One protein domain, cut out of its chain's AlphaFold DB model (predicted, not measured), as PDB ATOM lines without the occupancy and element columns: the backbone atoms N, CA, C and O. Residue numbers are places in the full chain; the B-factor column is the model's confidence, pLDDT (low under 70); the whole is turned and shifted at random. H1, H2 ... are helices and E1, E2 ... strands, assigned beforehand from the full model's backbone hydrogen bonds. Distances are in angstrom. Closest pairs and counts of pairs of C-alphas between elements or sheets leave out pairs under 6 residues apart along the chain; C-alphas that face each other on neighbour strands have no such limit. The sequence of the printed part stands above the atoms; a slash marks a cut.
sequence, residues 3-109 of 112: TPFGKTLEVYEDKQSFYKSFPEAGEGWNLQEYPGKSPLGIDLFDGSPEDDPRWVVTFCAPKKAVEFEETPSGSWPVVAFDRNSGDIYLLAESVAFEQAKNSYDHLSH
ATOM      1  N   THR A   3      95.798 192.158  85.603       89.12
ATOM      2  CA  THR A   3      95.700 191.869  87.042       89.12
ATOM      3  C   THR A   3      97.034 192.212  87.703       89.12
ATOM      4  O   THR A   3      98.042 192.297  86.996       89.12
ATOM      5  N   PRO A   4      97.099 192.326  89.041       88.06
ATOM      6  CA  PRO A   4      98.379 192.446  89.745       88.06
ATOM      7  C   PRO A   4      99.369 191.304  89.443       88.06
ATOM      8  O   PRO A   4     100.570 191.470  89.605       88.06
ATOM      9  N   PHE A   5      98.867 190.166  88.956       89.38
ATOM     10  CA  PHE A   5      99.629 188.950  88.653       89.38
ATOM     11  C   PHE A   5      99.994 188.818  87.167       89.38
ATOM     12  O   PHE A   5     100.511 187.789  86.738       89.38
ATOM     13  N   GLY A   6      99.713 189.851  86.367       87.19
ATOM     14  CA  GLY A   6     100.038 189.906  84.948       87.19
ATOM     15  C   GLY A   6      98.822 189.985  84.028       87.19
ATOM     16  O   GLY A   6      97.690 190.288  84.425       87.19
ATOM     17  N   LYS A   7      99.083 189.754  82.738       92.75
ATOM     18  CA  LYS A   7      98.098 189.906  81.666       92.75
ATOM     19  C   LYS A   7      97.029 188.818  81.744       92.75
ATOM     20  O   LYS A   7      97.338 187.635  81.678       92.75
ATOM     21  N   THR A   8      95.768 189.234  81.751       96.06
ATOM     22  CA  THR A   8      94.629 188.323  81.637       96.06
ATOM     23  C   THR A   8      94.421 187.877  80.192       96.06
ATOM     24  O   THR A   8      94.373 188.715  79.283       96.06
ATOM     25  N   LEU A   9      94.248 186.570  80.000       96.62
ATOM     26  CA  LEU A   9      93.871 185.948  78.731       96.62
ATOM     27  C   LEU A   9      92.353 185.998  78.516       96.62
ATOM     28  O   LEU A   9      91.895 186.452  77.471       96.62
ATOM     29  N   GLU A  10      91.585 185.608  79.534       97.00
ATOM     30  CA  GLU A  10      90.119 185.574  79.529       97.00
ATOM     31  C   GLU A  10      89.563 185.820  80.943       97.00
ATOM     32  O   GLU A  10      90.273 185.628  81.931       97.00
ATOM     33  N   VAL A  11      88.308 186.269  81.045       96.88
ATOM     34  CA  VAL A  11      87.604 186.477  82.319       96.88
ATOM     35  C   VAL A  11      86.338 185.629  82.342       96.88
ATOM     36  O   VAL A  11      85.562 185.660  81.389       96.88
ATOM     37  N   TYR A  12      86.116 184.921  83.445       96.31
ATOM     38  CA  TYR A  12      84.910 184.142  83.707       96.31
ATOM     39  C   TYR A  12      84.159 184.733  84.904       96.31
ATOM     40  O   TYR A  12      84.757 185.006  85.943       96.31
ATOM     41  N   GLU A  13      82.846 184.907  84.767       92.38
ATOM     42  CA  GLU A  13      81.982 185.492  85.811       92.38
ATOM     43  C   GLU A  13      81.711 184.513  86.969       92.38
ATOM     44  O   GLU A  13      81.287 184.906  88.060       92.38
ATOM     45  N   ASP A  14      81.916 183.213  86.731       89.56
ATOM     46  CA  ASP A  14      81.690 182.178  87.727       89.56
ATOM     47  C   ASP A  14      82.510 180.900  87.486       89.56
ATOM     48  O   ASP A  14      83.032 180.609  86.408       89.56
ATOM     49  N   LYS A  15      82.576 180.076  88.532       90.50
ATOM     50  CA  LYS A  15      83.260 178.781  88.522       90.50
ATOM     51  C   LYS A  15      82.728 177.817  87.452       90.50
ATOM     52  O   LYS A  15      83.464 176.959  86.974       90.50
ATOM     53  N   GLN A  16      81.448 177.912  87.095       91.12
ATOM     54  CA  GLN A  16      80.801 176.971  86.174       91.12
ATOM     55  C   GLN A  16      81.194 177.254  84.724       91.12
ATOM     56  O   GLN A  16      81.446 176.322  83.967       91.12
ATOM     57  N   SER A  17      81.251 178.525  84.340       93.81
ATOM     58  CA  SER A  17      81.736 178.985  83.041       93.81
ATOM     59  C   SER A  17      83.217 178.665  82.865       93.81
ATOM     60  O   SER A  17      83.573 178.101  81.834       93.81
ATOM     61  N   PHE A  18      84.041 178.867  83.898       96.19
ATOM     62  CA  PHE A  18      85.441 178.435  83.886       96.19
ATOM     63  C   PHE A  18      85.591 176.924  83.618       96.19
ATOM     64  O   PHE A  18      86.266 176.523  82.670       96.19
ATOM     65  N   TYR A  19      84.905 176.063  84.381       95.12
ATOM     66  CA  TYR A  19      85.006 174.607  84.191       95.12
ATOM     67  C   TYR A  19      84.323 174.081  82.920       95.12
ATOM     68  O   TYR A  19      84.561 172.940  82.537       95.12
ATOM     69  N   LYS A  20      83.506 174.881  82.221       95.00
ATOM     70  CA  LYS A  20      83.066 174.533  80.859       95.00
ATOM     71  C   LYS A  20      84.209 174.646  79.851       95.00
ATOM     72  O   LYS A  20      84.266 173.826  78.940       95.00
ATOM     73  N   SER A  21      85.092 175.631  80.018       96.94
ATOM     74  CA  SER A  21      86.283 175.806  79.176       96.94
ATOM     75  C   SER A  21      87.412 174.850  79.562       96.94
ATOM     76  O   SER A  21      88.136 174.381  78.689       96.94
ATOM     77  N   PHE A  22      87.522 174.507  80.849       96.75
ATOM     78  CA  PHE A  22      88.555 173.610  81.382       96.75
ATOM     79  C   PHE A  22      87.946 172.431  82.161       96.75
ATOM     80  O   PHE A  22      88.124 172.337  83.378       96.75
ATOM     81  N   PRO A  23      87.214 171.518  81.498       96.00
ATOM     82  CA  PRO A  23      86.508 170.436  82.184       96.00
ATOM     83  C   PRO A  23      87.452 169.487  82.932       96.00
ATOM     84  O   PRO A  23      87.139 169.074  84.046       96.00
ATOM     85  N   GLU A  24      88.627 169.204  82.366       95.62
ATOM     86  CA  GLU A  24      89.624 168.302  82.959       95.62
ATOM     87  C   GLU A  24      90.167 168.837  84.295       95.62
ATOM     88  O   GLU A  24      90.365 168.073  85.234       95.62
ATOM     89  N   ALA A  25      90.308 170.160  84.441       94.94
ATOM     90  CA  ALA A  25      90.709 170.790  85.702       94.94
ATOM     91  C   ALA A  25      89.671 170.595  86.826       94.94
ATOM     92  O   ALA A  25      89.999 170.687  88.008       94.94
ATOM     93  N   GLY A  26      88.408 170.341  86.470       93.06
ATOM     94  CA  GLY A  26      87.315 170.088  87.406       93.06
ATOM     95  C   GLY A  26      87.160 168.619  87.808       93.06
ATOM     96  O   GLY A  26      86.350 168.315  88.686       93.06
ATOM     97  N   GLU A  27      87.900 167.691  87.195       94.94
ATOM     98  CA  GLU A  27      87.683 166.262  87.422       94.94
ATOM     99  C   GLU A  27      87.987 165.829  88.861       94.94
ATOM    100  O   GLU A  27      88.976 166.219  89.487       94.94
ATOM    101  N   GLY A  28      87.116 164.974  89.398       91.69
ATOM    102  CA  GLY A  28      87.218 164.454  90.762       91.69
ATOM    103  C   GLY A  28      86.798 165.442  91.855       91.69
ATOM    104  O   GLY A  28      86.626 165.025  93.000       91.69
ATOM    105  N   TRP A  29      86.574 166.716  91.526       91.19
ATOM    106  CA  TRP A  29      86.015 167.686  92.460       91.19
ATOM    107  C   TRP A  29      84.492 167.566  92.531       91.19
ATOM    108  O   TRP A  29      83.792 167.687  91.525       91.19
ATOM    109  N   ASN A  30      83.947 167.397  93.735       87.50
ATOM    110  CA  ASN A  30      82.510 167.530  93.945       87.50
ATOM    111  C   ASN A  30      82.150 169.011  94.120       87.50
ATOM    112  O   ASN A  30      82.114 169.524  95.233       87.50
ATOM    113  N   LEU A  31      81.870 169.715  93.020       80.38
ATOM    114  CA  LEU A  31      81.610 171.161  93.049       80.38
ATOM    115  C   LEU A  31      80.450 171.581  93.976       80.38
ATOM    116  O   LEU A  31      80.404 172.745  94.370       80.38
ATOM    117  N   GLN A  32      79.537 170.663  94.326       82.62
ATOM    118  CA  GLN A  32      78.461 170.918  95.292       82.62
ATOM    119  C   GLN A  32      78.957 170.930  96.746       82.62
ATOM    120  O   GLN A  32      78.419 171.673  97.562       82.62
ATOM    121  N   GLU A  33      79.988 170.144  97.069       84.75
ATOM    122  CA  GLU A  33      80.616 170.088  98.402       84.75
ATOM    123  C   GLU A  33      81.593 171.240  98.653       84.75
ATOM    124  O   GLU A  33      81.926 171.518  99.802       84.75
ATOM    125  N   TYR A  34      82.007 171.945  97.597       80.88
ATOM    126  CA  TYR A  34      82.830 173.151  97.680       80.88
ATOM    127  C   TYR A  34      81.994 174.390  97.313       80.88
ATOM    128  O   TYR A  34      82.131 174.926  96.200       80.88
ATOM    129  N   PRO A  35      81.095 174.846  98.210       71.56
ATOM    130  CA  PRO A  35      80.283 176.031  97.979       71.56
ATOM    131  C   PRO A  35      81.189 177.269  97.954       71.56
ATOM    132  O   PRO A  35      81.875 177.577  98.922       71.56
ATOM    133  N   GLY A  36      81.221 177.974  96.825       80.38
ATOM    134  CA  GLY A  36      82.089 179.135  96.628       80.38
ATOM    135  C   GLY A  36      82.368 179.406  95.153       80.38
ATOM    136  O   GLY A  36      82.227 178.510  94.312       80.38
ATOM    137  N   LYS A  37      82.751 180.651  94.847       82.38
ATOM    138  CA  LYS A  37      83.056 181.102  93.479       82.38
ATOM    139  C   LYS A  37      84.497 180.816  93.040       82.38
ATOM    140  O   LYS A  37      84.728 180.736  91.842       82.38
ATOM    141  N   SER A  38      85.426 180.613  93.977       87.94
ATOM    142  CA  SER A  38      86.821 180.319  93.639       87.94
ATOM    143  C   SER A  38      86.947 178.970  92.925       87.94
ATOM    144  O   SER A  38      86.369 177.980  93.398       87.94
ATOM    145  N   PRO A  39      87.700 178.896  91.818       93.12
ATOM    146  CA  PRO A  39      88.168 177.639  91.252       93.12
ATOM    147  C   PRO A  39      88.949 176.813  92.278       93.12
ATOM    148  O   PRO A  39      89.519 177.345  93.227       93.12
ATOM    149  N   LEU A  40      88.924 175.496  92.095       93.38
ATOM    150  CA  LEU A  40      89.570 174.513  92.961       93.38
ATOM    151  C   LEU A  40      90.916 174.092  92.381       93.38
ATOM    152  O   LEU A  40      91.073 173.996  91.160       93.38
ATOM    153  N   GLY A  41      91.864 173.825  93.273       92.88
ATOM    154  CA  GLY A  41      93.240 173.525  92.923       92.88
ATOM    155  C   GLY A  41      94.174 173.750  94.105       92.88
ATOM    156  O   GLY A  41      93.778 173.547  95.251       92.88
ATOM    157  N   ILE A  42      95.402 174.172  93.808       91.75
ATOM    158  CA  ILE A  42      96.393 174.583  94.808       91.75
ATOM    159  C   ILE A  42      96.598 176.087  94.709       91.75
ATOM    160  O   ILE A  42      96.879 176.600  93.626       91.75
ATOM    161  N   ASP A  43      96.498 176.781  95.835       91.12
ATOM    162  CA  ASP A  43      96.766 178.212  95.887       91.12
ATOM    163  C   ASP A  43      98.279 178.459  95.800       91.12
ATOM    164  O   ASP A  43      99.067 177.959  96.601       91.12
ATOM    165  N   LEU A  44      98.686 179.197  94.768       90.00
ATOM    166  CA  LEU A  44     100.058 179.661  94.541       90.00
ATOM    167  C   LEU A  44     100.328 180.975  95.281       90.00
ATOM    168  O   LEU A  44     101.466 181.270  95.637       90.00
ATOM    169  N   PHE A  45      99.268 181.751  95.488       88.38
ATOM    170  CA  PHE A  45      99.247 182.961  96.291       88.38
ATOM    171  C   PHE A  45      97.875 183.045  96.953       88.38
ATOM    172  O   PHE A  45      96.854 183.061  96.265       88.38
ATOM    173  N   ASP A  46      97.853 183.106  98.276       80.56
ATOM    174  CA  ASP A  46      96.670 183.479  99.037       80.56
ATOM    175  C   ASP A  46      97.004 184.807  99.696       80.56
ATOM    176  O   ASP A  46      97.864 184.862 100.578       80.56
ATOM    177  N   GLY A  47      96.404 185.890  99.201       67.00
ATOM    178  CA  GLY A  47      96.627 187.203  99.773       67.00
ATOM    179  C   GLY A  47      96.307 187.160 101.262       67.00
ATOM    180  O   GLY A  47      95.157 186.916 101.651       67.00
ATOM    181  N   SER A  48      97.345 187.342 102.089       58.22
ATOM    182  CA  SER A  48      97.211 187.357 103.543       58.22
ATOM    183  C   SER A  48      96.074 188.315 103.916       58.22
ATOM    184  O   SER A  48      96.009 189.415 103.353       58.22
ATOM    185  N   PRO A  49      95.186 187.945 104.860       53.44
ATOM    186  CA  PRO A  49      94.107 188.814 105.325       53.44
ATOM    187  C   PRO A  49      94.579 190.203 105.775       53.44
ATOM    188  O   PRO A  49      93.770 191.130 105.833       53.44
ATOM    189  N   GLU A  50      95.862 190.324 106.118       57.16
ATOM    190  CA  GLU A  50      96.489 191.536 106.637       57.16
ATOM    191  C   GLU A  50      97.077 192.443 105.533       57.16
ATOM    192  O   GLU A  50      97.170 193.648 105.764       57.16
ATOM    193  N   ASP A  51      97.365 191.924 104.328       58.91
ATOM    194  CA  ASP A  51      98.118 192.653 103.285       58.91
ATOM    195  C   ASP A  51      97.338 192.882 101.982       58.91
ATOM    196  O   ASP A  51      97.329 193.998 101.460       58.91
ATOM    197  N   ASP A  52      96.634 191.870 101.465       63.59
ATOM    198  CA  ASP A  52      95.726 192.032 100.319       63.59
ATOM    199  C   ASP A  52      94.696 190.888 100.272       63.59
ATOM    200  O   ASP A  52      94.860 189.919  99.528       63.59
ATOM    201  N   PRO A  53      93.589 190.969 101.034       71.44
ATOM    202  CA  PRO A  53      92.615 189.883 101.121       71.44
ATOM    203  C   PRO A  53      91.847 189.650  99.815       71.44
ATOM    204  O   PRO A  53      91.032 188.727  99.762       71.44
ATOM    205  N   ARG A  54      92.022 190.499  98.791       86.38
ATOM    206  CA  ARG A  54      91.186 190.503  97.587       86.38
ATOM    207  C   ARG A  54      91.491 189.341  96.660       86.38
ATOM    208  O   ARG A  54      90.576 188.886  95.984       86.38
ATOM    209  N   TRP A  55      92.734 188.884  96.588       89.94
ATOM    210  CA  TRP A  55      93.169 188.023  95.495       89.94
ATOM    211  C   TRP A  55      93.627 186.648  95.958       89.94
ATOM    212  O   TRP A  55      94.332 186.511  96.955       89.94
ATOM    213  N   VAL A  56      93.270 185.638  95.170       91.50
ATOM    214  CA  VAL A  56      93.831 184.287  95.265       91.50
ATOM    215  C   VAL A  56      94.328 183.891  93.889       91.50
ATOM    216  O   VAL A  56      93.582 184.017  92.920       91.50
ATOM    217  N   VAL A  57      95.565 183.419  93.783       93.50
ATOM    218  CA  VAL A  57      96.069 182.798  92.558       93.50
ATOM    219  C   VAL A  57      96.043 181.295  92.747       93.50
ATOM    220  O   VAL A  57      96.736 180.775  93.616       93.50
ATOM    221  N   THR A  58      95.284 180.593  91.914       94.75
ATOM    222  CA  THR A  58      95.076 179.147  92.037       94.75
ATOM    223  C   THR A  58      95.579 178.430  90.790       94.75
ATOM    224  O   THR A  58      95.258 178.800  89.658       94.75
ATOM    225  N   PHE A  59      96.356 177.370  91.002       95.81
ATOM    226  CA  PHE A  59      96.694 176.350  90.018       95.81
ATOM    227  C   PHE A  59      95.561 175.322  89.940       95.81
ATOM    228  O   PHE A  59      95.420 174.476  90.826       95.81
ATOM    229  N   CYS A  60      94.726 175.410  88.909       96.19
ATOM    230  CA  CYS A  60      93.476 174.661  88.808       96.19
ATOM    231  C   CYS A  60      93.678 173.306  88.130       96.19
ATOM    232  O   CYS A  60      93.638 173.209  86.908       96.19
ATOM    233  N   ALA A  61      93.846 172.254  88.926       95.69
ATOM    234  CA  ALA A  61      94.114 170.893  88.469       95.69
ATOM    235  C   ALA A  61      93.063 169.898  89.003       95.69
ATOM    236  O   ALA A  61      92.434 170.169  90.034       95.69
ATOM    237  N   PRO A  62      92.868 168.735  88.349       94.69
ATOM    238  CA  PRO A  62      91.955 167.707  88.834       94.69
ATOM    239  C   PRO A  62      92.359 167.225  90.223       94.69
ATOM    240  O   PRO A  62      93.544 167.148  90.554       94.69
ATOM    241  N   LYS A  63      91.372 166.810  91.021       92.38
ATOM    242  CA  LYS A  63      91.573 166.449  92.431       92.38
ATOM    243  C   LYS A  63      92.699 165.430  92.629       92.38
ATOM    244  O   LYS A  63      93.542 165.593  93.504       92.38
ATOM    245  N   LYS A  64      92.764 164.406  91.772       91.25
ATOM    246  CA  LYS A  64      93.802 163.363  91.843       91.25
ATOM    247  C   LYS A  64      95.224 163.888  91.638       91.25
ATOM    248  O   LYS A  64      96.138 163.291  92.189       91.25
ATOM    249  N   ALA A  65      95.400 164.959  90.864       88.56
ATOM    250  CA  ALA A  65      96.713 165.553  90.623       88.56
ATOM    251  C   ALA A  65      97.218 166.359  91.829       88.56
ATOM    252  O   ALA A  65      98.407 166.626  91.910       88.56
ATOM    253  N   VAL A  66      96.341 166.748  92.762       87.25
ATOM    254  CA  VAL A  66      96.707 167.625  93.887       87.25
ATOM    255  C   VAL A  66      96.517 166.998  95.271       87.25
ATOM    256  O   VAL A  66      97.100 167.476  96.234       87.25
ATOM    257  N   GLU A  67      95.713 165.939  95.409       80.94
ATOM    258  CA  GLU A  67      95.360 165.361  96.721       80.94
ATOM    259  C   GLU A  67      96.491 164.522  97.349       80.94
ATOM    260  O   GLU A  67      96.517 164.351  98.566       80.94
ATOM    261  N   PHE A  68      97.430 164.004  96.547       73.38
ATOM    262  CA  PHE A  68      98.432 163.031  97.014       73.38
ATOM    263  C   PHE A  68      99.867 163.287  96.536       73.38
ATOM    264  O   PHE A  68     100.765 162.542  96.929       73.38
ATOM    265  N   GLU A  69     100.098 164.293  95.690       71.75
ATOM    266  CA  GLU A  69     101.422 164.580  95.128       71.75
ATOM    267  C   GLU A  69     101.996 165.862  95.744       71.75
ATOM    268  O   GLU A  69     101.317 166.885  95.788       71.75
ATOM    269  N   GLU A  70     103.256 165.819  96.198       72.88
ATOM    270  CA  GLU A  70     103.989 167.027  96.630       72.88
ATOM    271  C   GLU A  70     104.162 168.022  95.470       72.88
ATOM    272  O   GLU A  70     104.154 169.233  95.678       72.88
ATOM    273  N   THR A  71     104.254 167.500  94.243       83.69
ATOM    274  CA  THR A  71     104.299 168.269  92.999       83.69
ATOM    275  C   THR A  71     103.241 167.713  92.047       83.69
ATOM    276  O   THR A  71     103.436 166.616  91.520       83.69
ATOM    277  N   PRO A  72     102.147 168.448  91.786       87.06
ATOM    278  CA  PRO A  72     101.129 168.040  90.832       87.06
ATOM    279  C   PRO A  72     101.700 167.732  89.454       87.06
ATOM    280  O   PRO A  72     102.364 168.566  88.827       87.06
ATOM    281  N   SER A  73     101.389 166.544  88.953       85.56
ATOM    282  CA  SER A  73     101.674 166.160  87.577       85.56
ATOM    283  C   SER A  73     100.753 166.854  86.560       85.56
ATOM    284  O   SER A  73      99.612 167.236  86.838       85.56
ATOM    285  N   GLY A  74     101.257 167.005  85.332       91.00
ATOM    286  CA  GLY A  74     100.526 167.606  84.214       91.00
ATOM    287  C   GLY A  74     100.752 169.111  84.049       91.00
ATOM    288  O   GLY A  74     101.668 169.703  84.620       91.00
ATOM    289  N   SER A  75      99.949 169.724  83.185       95.88
ATOM    290  CA  SER A  75      99.968 171.165  82.939       95.88
ATOM    291  C   SER A  75      98.544 171.682  82.901       95.88
ATOM    292  O   SER A  75      97.719 171.177  82.143       95.88
ATOM    293  N   TRP A  76      98.269 172.673  83.737       97.06
ATOM    294  CA  TRP A  76      96.913 173.047  84.116       97.06
ATOM    295  C   TRP A  76      96.730 174.568  84.087       97.06
ATOM    296  O   TRP A  76      97.730 175.297  84.118       97.06
ATOM    297  N   PRO A  77      95.484 175.059  83.987       97.81
ATOM    298  CA  PRO A  77      95.220 176.487  83.983       97.81
ATOM    299  C   PRO A  77      95.567 177.143  85.322       97.81
ATOM    300  O   PRO A  77      95.406 176.552  86.391       97.81
ATOM    301  N   VAL A  78      96.005 178.399  85.256       97.19
ATOM    302  CA  VAL A  78      96.234 179.255  86.425       97.19
ATOM    303  C   VAL A  78      95.329 180.466  86.331       97.19
ATOM    304  O   VAL A  78      95.244 181.108  85.280       97.19
ATOM    305  N   VAL A  79      94.679 180.791  87.442       96.94
ATOM    306  CA  VAL A  79      93.727 181.897  87.529       96.94
ATOM    307  C   VAL A  79      94.054 182.805  88.703       96.94
ATOM    308  O   VAL A  79      94.536 182.332  89.726       96.94
ATOM    309  N   ALA A  80      93.729 184.087  88.576       95.00
ATOM    310  CA  ALA A  80      93.527 184.976  89.712       95.00
ATOM    311  C   ALA A  80      92.023 185.104  89.980       95.00
ATOM    312  O   ALA A  80      91.259 185.460  89.086       95.00
ATOM    313  N   PHE A  81      91.593 184.822  91.201       94.31
ATOM    314  CA  PHE A  81      90.227 185.003  91.670       94.31
ATOM    315  C   PHE A  81      90.121 186.302  92.473       94.31
ATOM    316  O   PHE A  81      90.828 186.481  93.466       94.31
ATOM    317  N   ASP A  82      89.230 187.197  92.047       92.38
ATOM    318  CA  ASP A  82      88.898 188.420  92.780       92.38
ATOM    319  C   ASP A  82      87.783 188.121  93.786       92.38
ATOM    320  O   ASP A  82      86.620 187.962  93.415       92.38
ATOM    321  N   ARG A  83      88.106 188.075  95.079       88.75
ATOM    322  CA  ARG A  83      87.135 187.816  96.149       88.75
ATOM    323  C   ARG A  83      86.047 188.888  96.244       88.75
ATOM    324  O   ARG A  83      84.966 188.585  96.749       88.75
ATOM    325  N   ASN A  84      86.299 190.110  95.765       89.00
ATOM    326  CA  ASN A  84      85.326 191.201  95.830       89.00
ATOM    327  C   ASN A  84      84.273 191.094  94.725       89.00
ATOM    328  O   ASN A  84      83.079 191.187  95.012       89.00
ATOM    329  N   SER A  85      84.690 190.915  93.466       90.38
ATOM    330  CA  SER A  85      83.740 190.794  92.347       90.38
ATOM    331  C   SER A  85      83.226 189.362  92.165       90.38
ATOM    332  O   SER A  85      82.067 189.134  91.800       90.38
ATOM    333  N   GLY A  86      84.050 188.377  92.511       90.88
ATOM    334  CA  GLY A  86      83.824 186.968  92.228       90.88
ATOM    335  C   GLY A  86      84.250 186.547  90.821       90.88
ATOM    336  O   GLY A  86      83.929 185.423  90.439       90.88
ATOM    337  N   ASP A  87      84.938 187.418  90.080       95.00
ATOM    338  CA  ASP A  87      85.436 187.119  88.740       95.00
ATOM    339  C   ASP A  87      86.713 186.274  88.796       95.00
ATOM    340  O   ASP A  87      87.530 186.371  89.720       95.00
ATOM    341  N   ILE A  88      86.898 185.465  87.760       96.44
ATOM    342  CA  ILE A  88      88.039 184.573  87.576       96.44
ATOM    343  C   ILE A  88      88.812 185.046  86.349       96.44
ATOM    344  O   ILE A  88      88.305 185.013  85.231       96.44
ATOM    345  N   TYR A  89      90.055 185.456  86.553       96.88
ATOM    346  CA  TYR A  89      90.938 185.978  85.519       96.88
ATOM    347  C   TYR A  89      91.941 184.897  85.130       96.88
ATOM    348  O   TYR A  89      92.819 184.549  85.917       96.88
ATOM    349  N   LEU A  90      91.835 184.365  83.914       97.50
ATOM    350  CA  LEU A  90      92.768 183.370  83.398       97.50
ATOM    351  C   LEU A  90      94.132 184.012  83.124       97.50
ATOM    352  O   LEU A  90      94.236 184.933  82.311       97.50
ATOM    353  N   LEU A  91      95.170 183.506  83.785       96.62
ATOM    354  CA  LEU A  91      96.556 183.963  83.639       96.62
ATOM    355  C   LEU A  91      97.352 183.058  82.689       96.62
ATOM    356  O   LEU A  91      98.189 183.539  81.929       96.62
ATOM    357  N   ALA A  92      97.069 181.752  82.701       96.81
ATOM    358  CA  ALA A  92      97.656 180.770  81.792       96.81
ATOM    359  C   ALA A  92      96.664 179.632  81.516       96.81
ATOM    360  O   ALA A  92      96.007 179.166  82.440       96.81
ATOM    361  N   GLU A  93      96.581 179.164  80.268       96.81
ATOM    362  CA  GLU A  93      95.726 178.026  79.877       96.81
ATOM    363  C   GLU A  93      96.318 176.672  80.288       96.81
ATOM    364  O   GLU A  93      95.589 175.747  80.637       96.81
ATOM    365  N   SER A  94      97.645 176.543  80.234       96.62
ATOM    366  CA  SER A  94      98.353 175.307  80.554       96.62
ATOM    367  C   SER A  94      99.792 175.617  80.950       96.62
ATOM    368  O   SER A  94     100.572 176.142  80.155       96.62
ATOM    369  N   VAL A  95     100.142 175.316  82.196       96.25
ATOM    370  CA  VAL A  95     101.494 175.486  82.733       96.25
ATOM    371  C   VAL A  95     101.788 174.377  83.738       96.25
ATOM    372  O   VAL A  95     100.881 173.893  84.412       96.25
ATOM    373  N   ALA A  96     103.042 173.932  83.827       95.44
ATOM    374  CA  ALA A  96     103.458 172.962  84.837       95.44
ATOM    375  C   ALA A  96     103.499 173.609  86.232       95.44
ATOM    376  O   ALA A  96     103.832 174.790  86.356       95.44
ATOM    377  N   PHE A  97     103.220 172.830  87.281       93.69
ATOM    378  CA  PHE A  97     103.114 173.356  88.647       93.69
ATOM    379  C   PHE A  97     104.358 174.131  89.097       93.69
ATOM    380  O   PHE A  97     104.238 175.272  89.523       93.69
ATOM    381  N   GLU A  98     105.557 173.571  88.923       92.88
ATOM    382  CA  GLU A  98     106.815 174.226  89.319       92.88
ATOM    383  C   GLU A  98     107.031 175.572  88.616       92.88
ATOM    384  O   GLU A  98     107.493 176.543  89.215       92.88
ATOM    385  N   GLN A  99     106.667 175.663  87.336       93.50
ATOM    386  CA  GLN A  99     106.765 176.917  86.595       93.50
ATOM    387  C   GLN A  99     105.769 177.950  87.130       93.50
ATOM    388  O   GLN A  99     106.124 179.122  87.281       93.50
ATOM    389  N   ALA A 100     104.541 177.523  87.435       92.75
ATOM    390  CA  ALA A 100     103.532 178.384  88.031       92.75
ATOM    391  C   ALA A 100     103.975 178.858  89.423       92.75
ATOM    392  O   ALA A 100     104.043 180.059  89.652       92.75
ATOM    393  N   LYS A 101     104.385 177.939  90.304       91.31
ATOM    394  CA  LYS A 101     104.892 178.241  91.648       91.31
ATOM    395  C   LYS A 101     106.013 179.271  91.600       91.31
ATOM    396  O   LYS A 101     105.872 180.326  92.200       91.31
ATOM    397  N   ASN A 102     107.068 179.038  90.817       89.94
ATOM    398  CA  ASN A 102     108.191 179.980  90.698       89.94
ATOM    399  C   ASN A 102     107.769 181.381  90.220       89.94
ATOM    400  O   ASN A 102     108.402 182.374  90.577       89.94
ATOM    401  N   SER A 103     106.699 181.471  89.425       87.88
ATOM    402  CA  SER A 103     106.187 182.747  88.919       87.88
ATOM    403  C   SER A 103     105.454 183.569  89.980       87.88
ATOM    404  O   SER A 103     105.317 184.768  89.785       87.88
ATOM    405  N   TYR A 104     105.012 182.968  91.089       84.56
ATOM    406  CA  TYR A 104     104.251 183.664  92.137       84.56
ATOM    407  C   TYR A 104     104.866 183.525  93.544       84.56
ATOM    408  O   TYR A 104     104.481 184.264  94.441       84.56
ATOM    409  N   ASP A 105     105.885 182.674  93.727       77.56
ATOM    410  CA  ASP A 105     106.596 182.435  95.001       77.56
ATOM    411  C   ASP A 105     107.163 183.727  95.610       77.56
ATOM    412  O   ASP A 105     107.153 183.922  96.822       77.56
ATOM    413  N   HIS A 106     107.639 184.639  94.756       68.81
ATOM    414  CA  HIS A 106     108.209 185.914  95.186       68.81
ATOM    415  C   HIS A 106     107.163 186.856  95.798       68.81
ATOM    416  O   HIS A 106     107.501 187.628  96.687       68.81
ATOM    417  N   LEU A 107     105.898 186.746  95.384       67.19
ATOM    418  CA  LEU A 107     104.797 187.556  95.917       67.19
ATOM    419  C   LEU A 107     104.402 187.111  97.331       67.19
ATOM    420  O   LEU A 107     103.907 187.909  98.119       67.19
ATOM    421  N   SER A 108     104.675 185.852  97.674       55.38
ATOM    422  CA  SER A 108     104.429 185.269  98.996       55.38
ATOM    423  C   SER A 108     105.523 185.608 100.024       55.38
ATOM    424  O   SER A 108     105.368 185.313 101.208       55.38
ATOM    425  N   HIS A 109     106.646 186.201  99.595       50.28
ATOM    426  CA  HIS A 109     107.823 186.490 100.432       50.28
ATOM    427  C   HIS A 109     108.133 187.983 100.616       50.28
ATOM    428  O   HIS A 109     109.031 188.319 101.388       50.28
TER     429      HIS A 109
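This is residues 3 to 109 of the 112 residues of an uncharacterized protein of Rothia terrae (UniProt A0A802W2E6). One twisted sheet of five antiparallel strands has a helix over each face: H3 runs along the strands on one face, and H1 lies slantwise on the opposite face. The short H2 only grazes the sheet, and a long stretch with no named element, residues 22 to 41, leads from H1 to E2. The printed part has 107 residues, with E1, H1, E2, E3, H2, E4, E5 and H3 in that order along it, and the sheet runs E1, E5, E4, E3, E2. The class is mixed, helices and strands, with 49 residues, under half, in named elements. The whole is compact and rounded, with a radius of gyration of the C-alphas of 12.8 A and spans of 33 by 28 by 25 A.

E1, residues 10 to 12, is an edge strand, antiparallel to E5, residues 88 to 96, with N 12 and O 88 2.8 A apart. H1, residues 15 to 21, is on the sheet at a height of 9.5 A, over E5 and at 48 degrees to it on the local plane; its closest C-alpha pair with E5 is Lys 15 and Ile 88, 7.6 A. E2, residues 42 to 46, is the other edge strand and forms a hairpin with E3, residues 55 to 59, where N 44 and O 57 are 2.8 A apart. H2, residues 63 to 66, only grazes the sheet. E4, residues 75 to 82, is antiparallel to E3, with N 81 and O 56 2.7 A apart, and forms a hairpin with E5, with N 80 and O 89 2.8 A apart. E5 bends by 61 degrees at residue 93. H3, residues 97 to 104, is on the opposite face from H1, at a height of 8.0 A; it lies over E3 and only just over E4, on which 3 of its C-alphas fall. It runs along the strands, at 10 degrees to E3 on the local plane, and the closest C-alphas of H3 and E2 are those of Lys 101 and Leu 44, 5.8 A apart. In H1 and H3 every O i to N i+4 pair is within hydrogen-bond range; H2 is too short for such a pair.

E1 begins at C-alpha 10 (90.119, 185.574, 79.529). From first to last C-alpha, H1 measures 10.3 A, E3 13.4 A, E4 22.7 A, E5 19.5 A and H3 10.9 A. H3 ends at C-alpha 104 (104.251, 183.664, 92.137).

The C-alphas farthest apart are those of Glu 24 and Glu 50, at 33.9 A. The printed part has no cut, and the link from H1 to E2 is long, with 20 residues. Mean pLDDT of the printed part is 87.8; residues 47 to 52 and 106 to 109 are under 70.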